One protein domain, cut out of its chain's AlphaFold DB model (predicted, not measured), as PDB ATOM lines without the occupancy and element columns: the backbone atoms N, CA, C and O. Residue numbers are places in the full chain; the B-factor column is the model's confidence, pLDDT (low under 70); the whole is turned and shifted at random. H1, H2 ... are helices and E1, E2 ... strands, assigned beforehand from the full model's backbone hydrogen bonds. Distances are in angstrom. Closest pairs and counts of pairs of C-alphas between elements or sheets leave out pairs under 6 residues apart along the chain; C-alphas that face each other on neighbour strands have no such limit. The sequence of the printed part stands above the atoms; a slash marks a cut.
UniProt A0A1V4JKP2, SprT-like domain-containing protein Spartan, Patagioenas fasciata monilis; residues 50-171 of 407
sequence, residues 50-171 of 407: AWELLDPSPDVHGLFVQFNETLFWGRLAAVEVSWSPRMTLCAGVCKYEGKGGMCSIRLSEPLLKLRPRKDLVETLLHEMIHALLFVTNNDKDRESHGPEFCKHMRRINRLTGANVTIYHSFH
ATOM      1  N   ALA A  50     127.526 167.700 207.762       84.00
ATOM      2  CA  ALA A  50     126.902 166.884 208.799       84.00
ATOM      3  C   ALA A  50     127.646 165.555 209.048       84.00
ATOM      4  O   ALA A  50     127.679 165.075 210.184       84.00
ATOM      5  N   TRP A  51     128.285 164.962 208.033       84.75
ATOM      6  CA  TRP A  51     129.027 163.709 208.202       84.75
ATOM      7  C   TRP A  51     130.323 163.865 209.000       84.75
ATOM      8  O   TRP A  51     130.730 162.904 209.647       84.75
ATOM      9  N   GLU A  52     130.942 165.049 209.014       85.50
ATOM     10  CA  GLU A  52     132.120 165.333 209.853       85.50
ATOM     11  C   GLU A  52     131.781 165.261 211.358       85.50
ATOM     12  O   GLU A  52     132.658 165.024 212.188       85.50
ATOM     13  N   LEU A  53     130.500 165.424 211.716       84.19
ATOM     14  CA  LEU A  53     129.992 165.295 213.086       84.19
ATOM     15  C   LEU A  53     129.339 163.930 213.361       84.19
ATOM     16  O   LEU A  53     129.457 163.410 214.470       84.19
ATOM     17  N   LEU A  54     128.633 163.362 212.377       81.50
ATOM     18  CA  LEU A  54     127.882 162.106 212.527       81.50
ATOM     19  C   LEU A  54     128.756 160.851 212.395       81.50
ATOM     20  O   LEU A  54     128.489 159.855 213.064       81.50
ATOM     21  N   ASP A  55     129.774 160.883 211.533       81.19
ATOM     22  CA  ASP A  55     130.698 159.769 211.294       81.19
ATOM     23  C   ASP A  55     132.082 160.300 210.843       81.19
ATOM     24  O   ASP A  55     132.425 160.262 209.655       81.19
ATOM     25  N   PRO A  56     132.899 160.819 211.782       80.06
ATOM     26  CA  PRO A  56     134.234 161.349 211.486       80.06
ATOM     27  C   PRO A  56     135.264 160.266 211.122       80.06
ATOM     28  O   PRO A  56     136.376 160.589 210.709       80.06
ATOM     29  N   SER A  57     134.945 158.978 211.293       83.06
ATOM     30  CA  SER A  57     135.879 157.869 211.060       83.06
ATOM     31  C   SER A  57     135.176 156.661 210.420       83.06
ATOM     32  O   SER A  57     135.053 155.618 211.072       83.06
ATOM     33  N   PRO A  58     134.718 156.784 209.159       85.12
ATOM     34  CA  PRO A  58     133.945 155.744 208.490       85.12
ATOM     35  C   PRO A  58     134.709 154.432 208.339       85.12
ATOM     36  O   PRO A  58     135.929 154.407 208.143       85.12
ATOM     37  N   ASP A  59     133.956 153.333 208.288       91.75
ATOM     38  CA  ASP A  59     134.479 152.092 207.730       91.75
ATOM     39  C   ASP A  59     134.736 152.255 206.222       91.75
ATOM     40  O   ASP A  59     133.820 152.334 205.401       91.75
ATOM     41  N   VAL A  60     136.019 152.263 205.863       93.50
ATOM     42  CA  VAL A  60     136.503 152.297 204.479       93.50
ATOM     43  C   VAL A  60     135.997 151.107 203.665       93.50
ATOM     44  O   VAL A  60     135.765 151.266 202.467       93.50
ATOM     45  N   HIS A  61     135.797 149.934 204.275       95.19
ATOM     46  CA  HIS A  61     135.273 148.774 203.555       95.19
ATOM     47  C   HIS A  61     133.785 148.959 203.217       95.19
ATOM     48  O   HIS A  61     133.388 148.778 202.065       95.19
ATOM     49  N   GLY A  62     132.971 149.397 204.181       95.25
ATOM     50  CA  GLY A  62     131.578 149.798 203.971       95.25
ATOM     51  C   GLY A  62     131.421 150.887 202.905       95.25
ATOM     52  O   GLY A  62     130.616 150.718 201.988       95.25
ATOM     53  N   LEU A  63     132.234 151.952 202.958       95.25
ATOM     54  CA  LEU A  63     132.262 152.994 201.919       95.25
ATOM     55  C   LEU A  63     132.626 152.430 200.541       95.25
ATOM     56  O   LEU A  63     131.955 152.730 199.558       95.25
ATOM     57  N   PHE A  64     133.665 151.597 200.458       97.31
ATOM     58  CA  PHE A  64     134.087 150.979 199.203       97.31
ATOM     59  C   PHE A  64     132.978 150.110 198.589       97.31
ATOM     60  O   PHE A  64     132.700 150.238 197.397       97.31
ATOM     61  N   VAL A  65     132.292 149.286 199.389       96.50
ATOM     62  CA  VAL A  65     131.149 148.476 198.926       96.50
ATOM     63  C   VAL A  65     129.992 149.375 198.471       96.50
ATOM     64  O   VAL A  65     129.457 149.179 197.380       96.50
ATOM     65  N   GLN A  66     129.639 150.400 199.254       95.38
ATOM     66  CA  GLN A  66     128.578 151.354 198.911       95.38
ATOM     67  C   GLN A  66     128.867 152.079 197.589       95.38
ATOM     68  O   GLN A  66     127.997 152.157 196.716       95.38
ATOM     69  N   PHE A  67     130.084 152.598 197.422       96.81
ATOM     70  CA  PHE A  67     130.507 153.289 196.207       96.81
ATOM     71  C   PHE A  67     130.639 152.329 195.018       96.81
ATOM     72  O   PHE A  67     130.262 152.712 193.912       96.81
ATOM     73  N   ASN A  68     131.095 151.084 195.209       96.75
ATOM     74  CA  ASN A  68     131.171 150.087 194.135       96.75
ATOM     75  C   ASN A  68     129.810 149.892 193.449       96.75
ATOM     76  O   ASN A  68     129.707 150.015 192.227       96.75
ATOM     77  N   GLU A  69     128.758 149.660 194.235       95.62
ATOM     78  CA  GLU A  69     127.404 149.473 193.707       95.62
ATOM     79  C   GLU A  69     126.838 150.771 193.110       95.62
ATOM     80  O   GLU A  69     126.368 150.783 191.971       95.62
ATOM     81  N   THR A  70     126.916 151.885 193.846       94.19
ATOM     82  CA  THR A  70     126.222 153.135 193.474       94.19
ATOM     83  C   THR A  70     126.933 153.972 192.408       94.19
ATOM     84  O   THR A  70     126.270 154.664 191.636       94.19
ATOM     85  N   LEU A  71     128.267 153.920 192.338       95.25
ATOM     86  CA  LEU A  71     129.087 154.784 191.476       95.25
ATOM     87  C   LEU A  71     129.907 154.009 190.437       95.25
ATOM     88  O   LEU A  71     130.296 154.608 189.430       95.25
ATOM     89  N   PHE A  72     130.160 152.712 190.635       95.62
ATOM     90  CA  PHE A  72     131.006 151.894 189.753       95.62
ATOM     91  C   PHE A  72     130.304 150.641 189.196       95.62
ATOM     92  O   PHE A  72     130.960 149.792 188.593       95.62
ATOM     93  N   TRP A  73     128.973 150.543 189.318       95.25
ATOM     94  CA  TRP A  73     128.140 149.475 188.733       95.25
ATOM     95  C   TRP A  73     128.583 148.049 189.112       95.25
ATOM     96  O   TRP A  73     128.575 147.145 188.271       95.25
ATOM     97  N   GLY A  74     129.057 147.858 190.345       94.06
ATOM     98  CA  GLY A  74     129.548 146.571 190.842       94.06
ATOM     99  C   GLY A  74     130.916 146.139 190.281       94.06
ATOM    100  O   GLY A  74     131.432 145.085 190.661       94.06
ATOM    101  N   ARG A  75     131.529 146.916 189.371       92.75
ATOM    102  CA  ARG A  75     132.713 146.502 188.584       92.75
ATOM    103  C   ARG A  75     133.985 146.291 189.405       92.75
ATOM    104  O   ARG A  75     134.889 145.616 188.923       92.75
ATOM    105  N   LEU A  76     134.060 146.833 190.618       94.38
ATOM    106  CA  LEU A  76     135.228 146.746 191.497       94.38
ATOM    107  C   LEU A  76     135.137 145.590 192.507       94.38
ATOM    108  O   LEU A  76     135.984 145.494 193.386       94.38
ATOM    109  N   ALA A  77     134.177 144.667 192.374       92.00
ATOM    110  CA  ALA A  77     133.995 143.538 193.301       92.00
ATOM    111  C   ALA A  77     135.218 142.595 193.456       92.00
ATOM    112  O   ALA A  77     135.249 141.778 194.374       92.00
ATOM    113  N   ALA A  78     136.223 142.695 192.577       89.88
ATOM    114  CA  ALA A  78     137.494 141.959 192.647       89.88
ATOM    115  C   ALA A  78     138.688 142.811 193.146       89.88
ATOM    116  O   ALA A  78     139.840 142.390 193.011       89.88
ATOM    117  N   VAL A  79     138.436 144.013 193.677       93.25
ATOM    118  CA  VAL A  79     139.460 144.956 194.155       93.25
ATOM    119  C   VAL A  79     139.559 144.895 195.685       93.25
ATOM    120  O   VAL A  79     138.560 145.045 196.381       93.25
ATOM    121  N   GLU A  80     140.764 144.694 196.222       94.06
ATOM    122  CA  GLU A  80     141.035 144.810 197.667       94.06
ATOM    123  C   GLU A  80     141.069 146.294 198.070       94.06
ATOM    124  O   GLU A  80     141.716 147.091 197.391       94.06
ATOM    125  N   VAL A  81     140.473 146.667 199.207       95.75
ATOM    126  CA  VAL A  81     140.750 147.948 199.877       95.75
ATOM    127  C   VAL A  81     141.356 147.697 201.261       95.75
ATOM    128  O   VAL A  81     140.812 146.926 202.051       95.75
ATOM    129  N   SER A  82     142.497 148.321 201.574       95.19
ATOM    130  CA  SER A  82     143.144 148.157 202.886       95.19
ATOM    131  C   SER A  82     143.912 149.385 203.390       95.19
ATOM    132  O   SER A  82     144.411 150.219 202.634       95.19
ATOM    133  N   TRP A  83     144.026 149.500 204.715       95.06
ATOM    134  CA  TRP A  83     144.829 150.536 205.367       95.06
ATOM    135  C   TRP A  83     146.328 150.203 205.342       95.06
ATOM    136  O   TRP A  83     146.744 149.052 205.484       95.06
ATOM    137  N   SER A  84     147.157 151.236 205.205       94.38
ATOM    138  CA  SER A  84     148.615 151.144 205.169       94.38
ATOM    139  C   SER A  84     149.243 151.968 206.305       94.38
ATOM    140  O   SER A  84     149.401 153.186 206.158       94.38
ATOM    141  N   PRO A  85     149.689 151.335 207.411       92.06
ATOM    142  CA  PRO A  85     150.220 152.021 208.604       92.06
ATOM    143  C   PRO A  85     151.596 152.680 208.393       92.06
ATOM    144  O   PRO A  85     152.214 153.183 209.329       92.06
ATOM    145  N   ARG A  86     152.145 152.622 207.172       89.00
ATOM    146  CA  ARG A  86     153.509 153.076 206.843       89.00
ATOM    147  C   ARG A  86     153.613 153.871 205.539       89.00
ATOM    148  O   ARG A  86     154.727 154.163 205.101       89.00
ATOM    149  N   MET A  87     152.493 154.205 204.901       90.00
ATOM    150  CA  MET A  87     152.499 155.006 203.676       90.00
ATOM    151  C   MET A  87     152.490 156.495 204.021       90.00
ATOM    152  O   MET A  87     151.552 156.969 204.643       90.00
ATOM    153  N   THR A  88     153.540 157.224 203.635       87.56
ATOM    154  CA  THR A  88     153.732 158.648 203.990       87.56
ATOM    155  C   THR A  88     154.232 159.486 202.799       87.56
ATOM    156  O   THR A  88     154.991 160.437 202.981       87.56
ATOM    157  N   LEU A  89     153.940 159.053 201.570       84.25
ATOM    158  CA  LEU A  89     154.369 159.715 200.325       84.25
ATOM    159  C   LEU A  89     153.186 160.182 199.467       84.25
ATOM    160  O   LEU A  89     153.346 161.090 198.663       84.25
ATOM    161  N   CYS A  90     152.035 159.545 199.655       86.81
ATOM    162  CA  CYS A  90     150.760 159.743 198.983       86.81
ATOM    163  C   CYS A  90     149.665 159.250 199.947       86.81
ATOM    164  O   CYS A  90     149.943 158.391 200.794       86.81
ATOM    165  N   ALA A  91     148.453 159.801 199.860       89.94
ATOM    166  CA  ALA A  91     147.355 159.417 200.745       89.94
ATOM    167  C   ALA A  91     146.620 158.154 200.274       89.94
ATOM    168  O   ALA A  91     146.251 157.328 201.101       89.94
ATOM    169  N   GLY A  92     146.477 157.964 198.964       92.00
ATOM    170  CA  GLY A  92     146.065 156.710 198.342       92.00
ATOM    171  C   GLY A  92     147.206 156.079 197.539       92.00
ATOM    172  O   GLY A  92     148.240 156.714 197.311       92.00
ATOM    173  N   VAL A  93     147.053 154.806 197.172       91.31
ATOM    174  CA  VAL A  93     147.719 154.212 196.006       91.31
ATOM    175  C   VAL A  93     146.976 152.968 195.515       91.31
ATOM    176  O   VAL A  93     146.807 151.993 196.252       91.31
ATOM    177  N   CYS A  94     146.620 152.959 194.236       90.81
ATOM    178  CA  CYS A  94     146.119 151.788 193.533       90.81
ATOM    179  C   CYS A  94     147.271 150.942 192.941       90.81
ATOM    180  O   CYS A  94     148.319 151.448 192.497       90.81
ATOM    181  N   LYS A  95     147.134 149.614 192.982       87.50
ATOM    182  CA  LYS A  95     148.156 148.647 192.548       87.50
ATOM    183  C   LYS A  95     147.543 147.456 191.826       87.50
ATOM    184  O   LYS A  95     146.808 146.677 192.419       87.50
ATOM    185  N   TYR A  96     147.942 147.278 190.574       82.56
ATOM    186  CA  TYR A  96     147.607 146.125 189.748       82.56
ATOM    187  C   TYR A  96     148.691 145.036 189.856       82.56
ATOM    188  O   TYR A  96     149.850 145.280 189.511       82.56
ATOM    189  N   GLU A  97     148.335 143.826 190.294       75.88
ATOM    190  CA  GLU A  97     149.254 142.687 190.483       75.88
ATOM    191  C   GLU A  97     149.474 141.867 189.191       75.88
ATOM    192  O   GLU A  97     149.483 140.633 189.158       75.88
ATOM    193  N   GLY A  98     149.699 142.582 188.087       68.50
ATOM    194  CA  GLY A  98     150.245 142.040 186.843       68.50
ATOM    195  C   GLY A  98     149.448 140.870 186.255       68.50
ATOM    196  O   GLY A  98     148.307 141.021 185.824       68.50
ATOM    197  N   LYS A  99     150.081 139.693 186.170       60.16
ATOM    198  CA  LYS A  99     149.502 138.500 185.522       60.16
ATOM    199  C   LYS A  99     148.309 137.895 186.277       60.16
ATOM    200  O   LYS A  99     147.624 137.062 185.695       60.16
ATOM    201  N   GLY A 100     148.080 138.278 187.536       63.41
ATOM    202  CA  GLY A 100     146.951 137.788 188.332       63.41
ATOM    203  C   GLY A 100     145.649 138.573 188.146       63.41
ATOM    204  O   GLY A 100     144.617 138.123 188.626       63.41
ATOM    205  N   GLY A 101     145.681 139.750 187.508       66.62
ATOM    206  CA  GLY A 101     144.506 140.624 187.343       66.62
ATOM    207  C   GLY A 101     144.004 141.307 188.626       66.62
ATOM    208  O   GLY A 101     143.199 142.229 188.545       66.62
ATOM    209  N   MET A 102     144.487 140.889 189.798       78.44
ATOM    210  CA  MET A 102     144.089 141.436 191.095       78.44
ATOM    211  C   MET A 102     144.522 142.898 191.228       78.44
ATOM    212  O   MET A 102     145.655 143.262 190.910       78.44
ATOM    213  N   CYS A 103     143.613 143.730 191.720       88.94
ATOM    214  CA  CYS A 103     143.836 145.149 191.949       88.94
ATOM    215  C   CYS A 103     143.670 145.435 193.449       88.94
ATOM    216  O   CYS A 103     142.778 144.878 194.085       88.94
ATOM    217  N   SER A 104     144.534 146.268 194.031       92.69
ATOM    218  CA  SER A 104     144.448 146.665 195.441       92.69
ATOM    219  C   SER A 104     144.594 148.175 195.610       92.69
ATOM    220  O   SER A 104     145.584 148.774 195.182       92.69
ATOM    221  N   ILE A 105     143.608 148.782 196.262       95.12
ATOM    222  CA  ILE A 105     143.621 150.157 196.753       95.12
ATOM    223  C   ILE A 105     144.183 150.133 198.172       95.12
ATOM    224  O   ILE A 105     143.714 149.383 199.030       95.12
ATOM    225  N   ARG A 106     145.181 150.972 198.446       95.12
ATOM    226  CA  ARG A 106     145.725 151.139 199.797       95.12
ATOM    227  C   ARG A 106     145.627 152.590 200.227       95.12
ATOM    228  O   ARG A 106     146.054 153.467 199.487       95.12
ATOM    229  N   LEU A 107     145.109 152.836 201.427       95.06
ATOM    230  CA  LEU A 107     144.965 154.180 201.994       95.06
ATOM    231  C   LEU A 107     145.977 154.421 203.121       95.06
ATOM    232  O   LEU A 107     146.357 153.507 203.854       95.06
ATOM    233  N   SER A 108     146.457 155.653 203.245       93.75
ATOM    234  CA  SER A 108     147.470 156.060 204.214       93.75
ATOM    235  C   SER A 108     146.831 156.332 205.568       93.75
ATOM    236  O   SER A 108     146.211 157.373 205.782       93.75
ATOM    237  N   GLU A 109     147.047 155.424 206.517       91.50
ATOM    238  CA  GLU A 109     146.675 155.679 207.908       91.50
ATOM    239  C   GLU A 109     147.406 156.925 208.472       91.50
ATOM    240  O   GLU A 109     146.737 157.767 209.070       91.50
ATOM    241  N   PRO A 110     148.723 157.139 208.231       88.06
ATOM    242  CA  PRO A 110     149.434 158.313 208.752       88.06
ATOM    243  C   PRO A 110     149.042 159.673 208.146       88.06
ATOM    244  O   PRO A 110     149.389 160.693 208.741       88.06
ATOM    245  N   LEU A 111     148.390 159.714 206.974       87.75
ATOM    246  CA  LEU A 111     147.971 160.966 206.323       87.75
ATOM    247  C   LEU A 111     146.465 161.235 206.431       87.75
ATOM    248  O   LEU A 111     146.099 162.402 206.461       87.75
ATOM    249  N   LEU A 112     145.608 160.207 206.507       88.81
ATOM    250  CA  LEU A 112     144.144 160.381 206.477       88.81
ATOM    251  C   LEU A 112     143.451 160.213 207.839       88.81
ATOM    252  O   LEU A 112     142.389 160.790 208.040       88.81
ATOM    253  N   LYS A 113     144.022 159.473 208.802       81.81
ATOM    254  CA  LYS A 113     143.317 159.106 210.055       81.81
ATOM    255  C   LYS A 113     142.960 160.284 210.978       81.81
ATOM    256  O   LYS A 113     142.144 160.122 211.877       81.81
ATOM    257  N   LEU A 114     143.589 161.442 210.783       80.69
ATOM    258  CA  LEU A 114     143.357 162.674 211.551       80.69
ATOM    259  C   LEU A 114     142.922 163.843 210.645       80.69
ATOM    260  O   LEU A 114     143.169 165.005 210.967       80.69
ATOM    261  N   ARG A 115     142.339 163.536 209.481       85.50
ATOM    262  CA  ARG A 115     141.795 164.514 208.530       85.50
ATOM    263  C   ARG A 115     140.269 164.544 208.605       85.50
ATOM    264  O   ARG A 115     139.686 163.582 209.102       85.50
ATOM    265  N   PRO A 116     139.631 165.605 208.080       89.00
ATOM    266  CA  PRO A 116     138.209 165.577 207.765       89.00
ATOM    267  C   PRO A 116     137.838 164.327 206.955       89.00
ATOM    268  O   PRO A 116     138.589 163.906 206.066       89.00
ATOM    269  N   ARG A 117     136.669 163.755 207.238       91.69
ATOM    270  CA  ARG A 117     136.081 162.608 206.534       91.69
ATOM    271  C   ARG A 117     136.095 162.814 205.020       91.69
ATOM    272  O   ARG A 117     136.388 161.867 204.284       91.69
ATOM    273  N   LYS A 118     135.811 164.029 204.543       91.88
ATOM    274  CA  LYS A 118     135.828 164.347 203.108       91.88
ATOM    275  C   LYS A 118     137.159 164.005 202.421       91.88
ATOM    276  O   LYS A 118     137.128 163.421 201.344       91.88
ATOM    277  N   ASP A 119     138.307 164.242 203.063       91.31
ATOM    278  CA  ASP A 119     139.634 163.980 202.488       91.31
ATOM    279  C   ASP A 119     139.836 162.467 202.271       91.31
ATOM    280  O   ASP A 119     140.427 162.035 201.277       91.31
ATOM    281  N   LEU A 120     139.315 161.650 203.196       93.00
ATOM    282  CA  LEU A 120     139.309 160.189 203.109       93.00
ATOM    283  C   LEU A 120     138.372 159.695 201.997       93.00
ATOM    284  O   LEU A 120     138.763 158.832 201.210       93.00
ATOM    285  N   VAL A 121     137.164 160.259 201.900       94.69
ATOM    286  CA  VAL A 121     136.177 159.919 200.861       94.69
ATOM    287  C   VAL A 121     136.686 160.295 199.465       94.69
ATOM    288  O   VAL A 121     136.650 159.464 198.560       94.69
ATOM    289  N   GLU A 122     137.223 161.502 199.286       94.69
ATOM    290  CA  GLU A 122     137.755 161.984 198.006       94.69
ATOM    291  C   GLU A 122     139.004 161.203 197.569       94.69
ATOM    292  O   GLU A 122     139.138 160.872 196.390       94.69
ATOM    293  N   THR A 123     139.880 160.826 198.510       94.94
ATOM    294  CA  THR A 123     141.029 159.948 198.218       94.94
ATOM    295  C   THR A 123     140.583 158.529 197.847       94.94
ATOM    296  O   THR A 123     141.103 157.956 196.891       94.94
ATOM    297  N   LEU A 124     139.599 157.953 198.547       95.88
ATOM    298  CA  LEU A 124     139.053 156.637 198.195       95.88
ATOM    299  C   LEU A 124     138.430 156.654 196.791       95.88
ATOM    300  O   LEU A 124     138.731 155.779 195.980       95.88
ATOM    301  N   LEU A 125     137.623 157.670 196.471       96.25
ATOM    302  CA  LEU A 125     137.007 157.818 195.151       96.25
ATOM    303  C   LEU A 125     138.051 158.002 194.035       96.25
ATOM    304  O   LEU A 125     137.891 157.400 192.972       96.25
ATOM    305  N   HIS A 126     139.138 158.747 194.275       95.69
ATOM    306  CA  HIS A 126     140.260 158.880 193.333       95.69
ATOM    307  C   HIS A 126     140.873 157.513 192.978       95.69
ATOM    308  O   HIS A 126     140.979 157.151 191.803       95.69
ATOM    309  N   GLU A 127     141.219 156.710 193.987       95.31
ATOM    310  CA  GLU A 127     141.814 155.384 193.774       95.31
ATOM    311  C   GLU A 127     140.821 154.369 193.179       95.31
ATOM    312  O   GLU A 127     141.229 153.475 192.433       95.31
ATOM    313  N   MET A 128     139.516 154.516 193.444       95.94
ATOM    314  CA  MET A 128     138.466 153.706 192.812       95.94
ATOM    315  C   MET A 128     138.272 154.040 191.324       95.94
ATOM    316  O   MET A 128     137.968 153.137 190.542       95.94
ATOM    317  N   ILE A 129     138.505 155.289 190.893       94.44
ATOM    318  CA  ILE A 129     138.533 155.638 189.460       94.44
ATOM    319  C   ILE A 129     139.718 154.952 188.772       94.44
ATOM    320  O   ILE A 129     139.517 154.307 187.743       94.44
ATOM    321  N   HIS A 130     140.920 155.005 189.358       92.38
ATOM    322  CA  HIS A 130     142.074 154.251 188.844       92.38
ATOM    323  C   HIS A 130     141.784 152.748 188.780       92.38
ATOM    324  O   HIS A 130     142.018 152.116 187.751       92.38
ATOM    325  N   ALA A 131     141.216 152.175 189.848       92.31
ATOM    326  CA  ALA A 131     140.834 150.763 189.887       92.31
ATOM    327  C   ALA A 131     139.842 150.383 188.773       92.31
ATOM    328  O   ALA A 131     139.989 149.314 188.181       92.31
ATOM    329  N   LEU A 132     138.885 151.258 188.436       92.19
ATOM    330  CA  LEU A 132     137.979 151.029 187.309       92.19
ATOM    331  C   LEU A 132     138.746 150.960 185.985       92.19
ATOM    332  O   LEU A 132     138.578 149.986 185.260       92.19
ATOM    333  N   LEU A 133     139.607 151.940 185.692       89.38
ATOM    334  CA  LEU A 133     140.352 151.998 184.426       89.38
ATOM    335  C   LEU A 133     141.315 150.807 184.267       89.38
ATOM    336  O   LEU A 133     141.380 150.210 183.186       89.38
ATOM    337  N   PHE A 134     141.976 150.376 185.350       84.56
ATOM    338  CA  PHE A 134     142.772 149.142 185.354       84.56
ATOM    339  C   PHE A 134     141.929 147.904 184.994       84.56
ATOM    340  O   PHE A 134     142.407 147.042 184.257       84.56
ATOM    341  N   VAL A 135     140.688 147.816 185.491       84.31
ATOM    342  CA  VAL A 135     139.790 146.662 185.288       84.31
ATOM    343  C   VAL A 135     139.081 146.685 183.927       84.31
ATOM    344  O   VAL A 135     138.941 145.628 183.310       84.31
ATOM    345  N   THR A 136     138.623 147.843 183.438       80.00
ATOM    346  CA  THR A 136     137.818 147.935 182.202       80.00
ATOM    347  C   THR A 136     138.648 148.162 180.947       80.00
ATOM    348  O   THR A 136     138.330 147.593 179.904       80.00
ATOM    349  N   ASN A 137     139.699 148.978 181.035       69.38
ATOM    350  CA  ASN A 137     140.480 149.410 179.874       69.38
ATOM    351  C   ASN A 137     141.836 148.692 179.795       69.38
ATOM    352  O   ASN A 137     142.439 148.603 178.724       69.38
ATOM    353  N   ASN A 138     142.327 148.166 180.928       66.88
ATOM    354  CA  ASN A 138     143.692 147.649 181.061       66.88
ATOM    355  C   ASN A 138     144.759 148.747 180.770       66.88
ATOM    356  O   ASN A 138     145.901 148.455 180.405       66.88
ATOM    357  N   ASP A 139     144.385 150.012 181.016       65.25
ATOM    358  CA  ASP A 139     145.264 151.188 181.046       65.25
ATOM    359  C   ASP A 139     146.289 151.021 182.179       65.25
ATOM    360  O   ASP A 139     145.931 151.038 183.352       65.25
ATOM    361  N   LYS A 140     147.567 150.796 181.854       63.34
ATOM    362  CA  LYS A 140     148.609 150.424 182.843       63.34
ATOM    363  C   LYS A 140     149.407 151.596 183.406       63.34
ATOM    364  O   LYS A 140     150.177 151.398 184.349       63.34
ATOM    365  N   ASP A 141     149.225 152.785 182.849       60.94
ATOM    366  CA  ASP A 141     149.994 153.971 183.208       60.94
ATOM    367  C   ASP A 141     149.439 154.597 184.489       60.94
ATOM    368  O   ASP A 141     148.410 155.267 184.504       60.94
ATOM    369  N   ARG A 142     150.139 154.327 185.594       57.12
ATOM    370  CA  ARG A 142     149.697 154.578 186.976       57.12
ATOM    371  C   ARG A 142     149.429 156.049 187.301       57.12
ATOM    372  O   ARG A 142     148.607 156.335 188.161       57.12
ATOM    373  N   GLU A 143     150.136 156.952 186.634       60.06
ATOM    374  CA  GLU A 143     150.010 158.405 186.775       60.06
ATOM    375  C   GLU A 143     149.197 159.040 185.618       60.06
ATOM    376  O   GLU A 143     149.199 160.257 185.451       60.06
ATOM    377  N   SER A 144     148.491 158.241 184.803       67.06
ATOM    378  CA  SER A 144     147.689 158.740 183.678       67.06
ATOM    379  C   SER A 144     146.292 159.188 184.118       67.06
ATOM    380  O   SER A 144     145.296 158.475 183.968       67.06
ATOM    381  N   HIS A 145     146.182 160.428 184.597       83.88
ATOM    382  CA  HIS A 145     144.897 161.120 184.789       83.88
ATOM    383  C   HIS A 145     144.282 161.584 183.452       83.88
ATOM    384  O   HIS A 145     143.877 162.734 183.289       83.88
ATOM    385  N   GLY A 146     144.239 160.682 182.468       82.75
ATOM    386  CA  GLY A 146     143.787 160.958 181.105       82.75
ATOM    387  C   GLY A 146     142.282 161.256 180.979       82.75
ATOM    388  O   GLY A 146     141.550 161.305 181.974       82.75
ATOM    389  N   PRO A 147     141.775 161.427 179.742       85.69
ATOM    390  CA  PRO A 147     140.385 161.820 179.491       85.69
ATOM    391  C   PRO A 147     139.332 160.926 180.163       85.69
ATOM    392  O   PRO A 147     138.331 161.446 180.657       85.69
ATOM    393  N   GLU A 148     139.556 159.610 180.254       88.12
ATOM    394  CA  GLU A 148     138.628 158.697 180.938       88.12
ATOM    395  C   GLU A 148     138.624 158.892 182.462       88.12
ATOM    396  O   GLU A 148     137.545 158.929 183.059       88.12
ATOM    397  N   PHE A 149     139.782 159.137 183.090       91.12
ATOM    398  CA  PHE A 149     139.837 159.516 184.507       91.12
ATOM    399  C   PHE A 149     139.010 160.785 184.743       91.12
ATOM    400  O   PHE A 149     138.106 160.804 185.580       91.12
ATOM    401  N   CYS A 150     139.247 161.818 183.932       90.56
ATOM    402  CA  CYS A 150     138.568 163.108 184.040       90.56
ATOM    403  C   CYS A 150     137.047 163.023 183.800       90.56
ATOM    404  O   CYS A 150     136.287 163.771 184.421       90.56
ATOM    405  N   LYS A 151     136.578 162.098 182.947       91.06
ATOM    406  CA  LYS A 151     135.145 161.790 182.769       91.06
ATOM    407  C   LYS A 151     134.542 161.144 184.018       91.06
ATOM    408  O   LYS A 151     133.495 161.591 184.488       91.06
ATOM    409  N   HIS A 152     135.179 160.106 184.567       93.69
ATOM    410  CA  HIS A 152     134.665 159.423 185.759       93.69
ATOM    411  C   HIS A 152     134.711 160.325 187.001       93.69
ATOM    412  O   HIS A 152     133.740 160.321 187.759       93.69
ATOM    413  N   MET A 153     135.758 161.144 187.144       94.25
ATOM    414  CA  MET A 153     135.911 162.186 188.167       94.25
ATOM    415  C   MET A 153     134.760 163.202 188.117       94.25
ATOM    416  O   MET A 153     133.995 163.299 189.076       94.25
ATOM    417  N   ARG A 154     134.548 163.887 186.978       89.94
ATOM    418  CA  ARG A 154     133.452 164.867 186.824       89.94
ATOM    419  C   ARG A 154     132.072 164.256 187.076       89.94
ATOM    420  O   ARG A 154     131.253 164.851 187.778       89.94
ATOM    421  N   ARG A 155     131.822 163.046 186.562       94.94
ATOM    422  CA  ARG A 155     130.579 162.295 186.805       94.94
ATOM    423  C   ARG A 155     130.352 162.028 188.298       94.94
ATOM    424  O   ARG A 155     129.235 162.215 188.770       94.94
ATOM    425  N   ILE A 156     131.379 161.591 189.029       94.88
ATOM    426  CA  ILE A 156     131.276 161.293 190.465       94.88
ATOM    427  C   ILE A 156     131.056 162.576 191.266       94.88
ATOM    428  O   ILE A 156     130.103 162.626 192.041       94.88
ATOM    429  N   ASN A 157     131.839 163.630 191.024       94.44
ATOM    430  CA  ASN A 157     131.688 164.918 191.711       94.44
ATOM    431  C   ASN A 157     130.259 165.470 191.540       94.44
ATOM    432  O   ASN A 157     129.581 165.777 192.522       94.44
ATOM    433  N   ARG A 158     129.735 165.466 190.303       91.81
ATOM    434  CA  ARG A 158     128.361 165.904 189.992       91.81
ATOM    435  C   ARG A 158     127.264 165.056 190.655       91.81
ATOM    436  O   ARG A 158     126.212 165.598 190.978       91.81
ATOM    437  N   LEU A 159     127.473 163.748 190.821       91.12
ATOM    438  CA  LEU A 159     126.495 162.847 191.450       91.12
ATOM    439  C   LEU A 159     126.521 162.891 192.984       91.12
ATOM    440  O   LEU A 159     125.513 162.578 193.608       91.12
ATOM    441  N   THR A 160     127.667 163.223 193.581       91.06
ATOM    442  CA  THR A 160     127.927 162.984 195.012       91.06
ATOM    443  C   THR A 160     128.155 164.241 195.843       91.06
ATOM    444  O   THR A 160     128.120 164.148 197.066       91.06
ATOM    445  N   GLY A 161     128.415 165.389 195.208       90.81
ATOM    446  CA  GLY A 161     128.822 166.622 195.888       90.81
ATOM    447  C   GLY A 161     130.293 166.657 196.326       90.81
ATOM    448  O   GLY A 161     130.719 167.665 196.881       90.81
ATOM    449  N   ALA A 162     131.064 165.592 196.073       92.62
ATOM    450  CA  ALA A 162     132.502 165.537 196.335       92.62
ATOM    451  C   ALA A 162     133.314 166.367 195.328       92.62
ATOM    452  O   ALA A 162     132.874 166.600 194.200       92.62
ATOM    453  N   ASN A 163     134.530 166.754 195.710       92.94
ATOM    454  CA  ASN A 163     135.491 167.451 194.862       92.94
ATOM    455  C   ASN A 163     136.756 166.600 194.649       92.94
ATOM    456  O   ASN A 163     137.866 166.996 194.999       92.94
ATOM    457  N   VAL A 164     136.600 165.410 194.057       92.12
ATOM    458  CA  VAL A 164     137.746 164.579 193.652       92.12
ATOM    459  C   VAL A 164     138.563 165.338 192.603       92.12
ATOM    460  O   VAL A 164     138.013 165.769 191.589       92.12
ATOM    461  N   THR A 165     139.868 165.481 192.843       89.69
ATOM    462  CA  THR A 165     140.826 166.183 191.978       89.69
ATOM    463  C   THR A 165     141.840 165.229 191.336       89.69
ATOM    464  O   THR A 165     142.026 164.096 191.780       89.69
ATOM    465  N   ILE A 166     142.544 165.718 190.308       86.88
ATOM    466  CA  ILE A 166     143.706 165.059 189.679       86.88
ATOM    467  C   ILE A 166     144.902 164.982 190.645       86.88
ATOM    468  O   ILE A 166     145.571 163.957 190.735       86.88
ATOM    469  N   TYR A 167     145.158 166.053 191.400       79.12
ATOM    470  CA  TYR A 167     146.246 166.122 192.376       79.12
ATOM    471  C   TYR A 167     145.696 166.308 193.788       79.12
ATOM    472  O   TYR A 167     144.888 167.206 194.035       79.12
ATOM    473  N   HIS A 168     146.176 165.494 194.727       71.81
ATOM    474  CA  HIS A 168     145.868 165.648 196.145       71.81
ATOM    475  C   HIS A 168     146.843 166.615 196.836       71.81
ATOM    476  O   HIS A 168     148.047 166.603 196.581       71.81
ATOM    477  N   SER A 169     146.339 167.426 197.764       66.75
ATOM    478  CA  SER A 169     147.056 168.547 198.388       66.75
ATOM    479  C   SER A 169     147.900 168.192 199.627       66.75
ATOM    480  O   SER A 169     148.279 169.087 200.372       66.75
ATOM    481  N   PHE A 170     148.277 166.924 199.826       70.06
ATOM    482  CA  PHE A 170     148.996 166.435 201.024       70.06
ATOM    483  C   PHE A 170     150.510 166.758 201.068       70.06
ATOM    484  O   PHE A 170     151.318 165.968 201.566       70.06
ATOM    485  N   HIS A 171     150.936 167.866 200.459       68.81
ATOM    486  CA  HIS A 171     152.354 168.154 200.225       68.81
ATOM    487  C   HIS A 171     153.109 168.496 201.516       68.81
ATOM    488  O   HIS A 171     154.215 167.986 201.719       68.81
TER     489      HIS A 171
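What this domain is: This is residues 50 to 171 of the 407 residues of the protein "SprT-like domain-containing protein Spartan" of Patagioenas fasciata monilis (UniProt A0A1V4JKP2). A small three-stranded sheet forms a wall, with the long helix H4 running over one face and H2 beside it on that face; the other face has no named helix over it. H5 folds back on H4, away from the sheet. The 122 printed residues hold, in order, H1 H2 E1 E2 E3 H3 H4 H5, a mixed class of helices and strands; the mixed sheet has the order E1 E3 E2. The whole is compact, with a radius of gyration of the C-alphas of 13.6 A and spans of 41 by 33 by 26 A.

Where its parts are: H1, residues 50 to 54, begins at C-alpha 50 (126.902, 166.884, 208.799). H2 is residues 60 to 72, 15.7 A. E1 is residues 79 to 84, E2 92 to 96, and E3 103 to 108, 16.8 A. H3 is residues 109 to 112. H4, residues 117 to 136, measures 28.5 A. H5, residues 147 to 160, 19.9 A, ends at C-alpha 160 (127.927, 162.984, 195.012).

How they stand to each other: E1 and E3 are parallel, with N 82 and O 105 at 3.0 A. E2 and E3 form an antiparallel hairpin, with N 95 and O 104 at 2.8 A. H2 and H4 are on the same face, making two layers, helices over one face of a sheet. H4 runs along the strands over E3 and E2, at a height of 8.7 A over the sheet; its Glu 127 and Cys 94 have C-alphas 5.6 A apart. H2 runs slantwise over E1, C-alphas 61 and 81 being closest at 6.6 A. H4 and H5, a helical hairpin, touch at C-alphas 129 and 149, 6.4 A, opposite ways at a steep tilt of 42 degrees. H1 and H4 only just touch, with 3 pairs of C-alphas within 8 A, the closest being 52 and 117, 5.8 A. H3 only grazes the sheet. Every O i to N i+4 pair is within hydrogen-bond range in H1, H2, H4 and H5; H3 is too short for one.

The domain as a whole: The C-alphas farthest apart, of Leu 53 and Lys 99, are 43.1 A apart. The printed part has no cut and no long link. pLDDT is under 70 at residues 98 to 101, 137 to 144, 169 and 171.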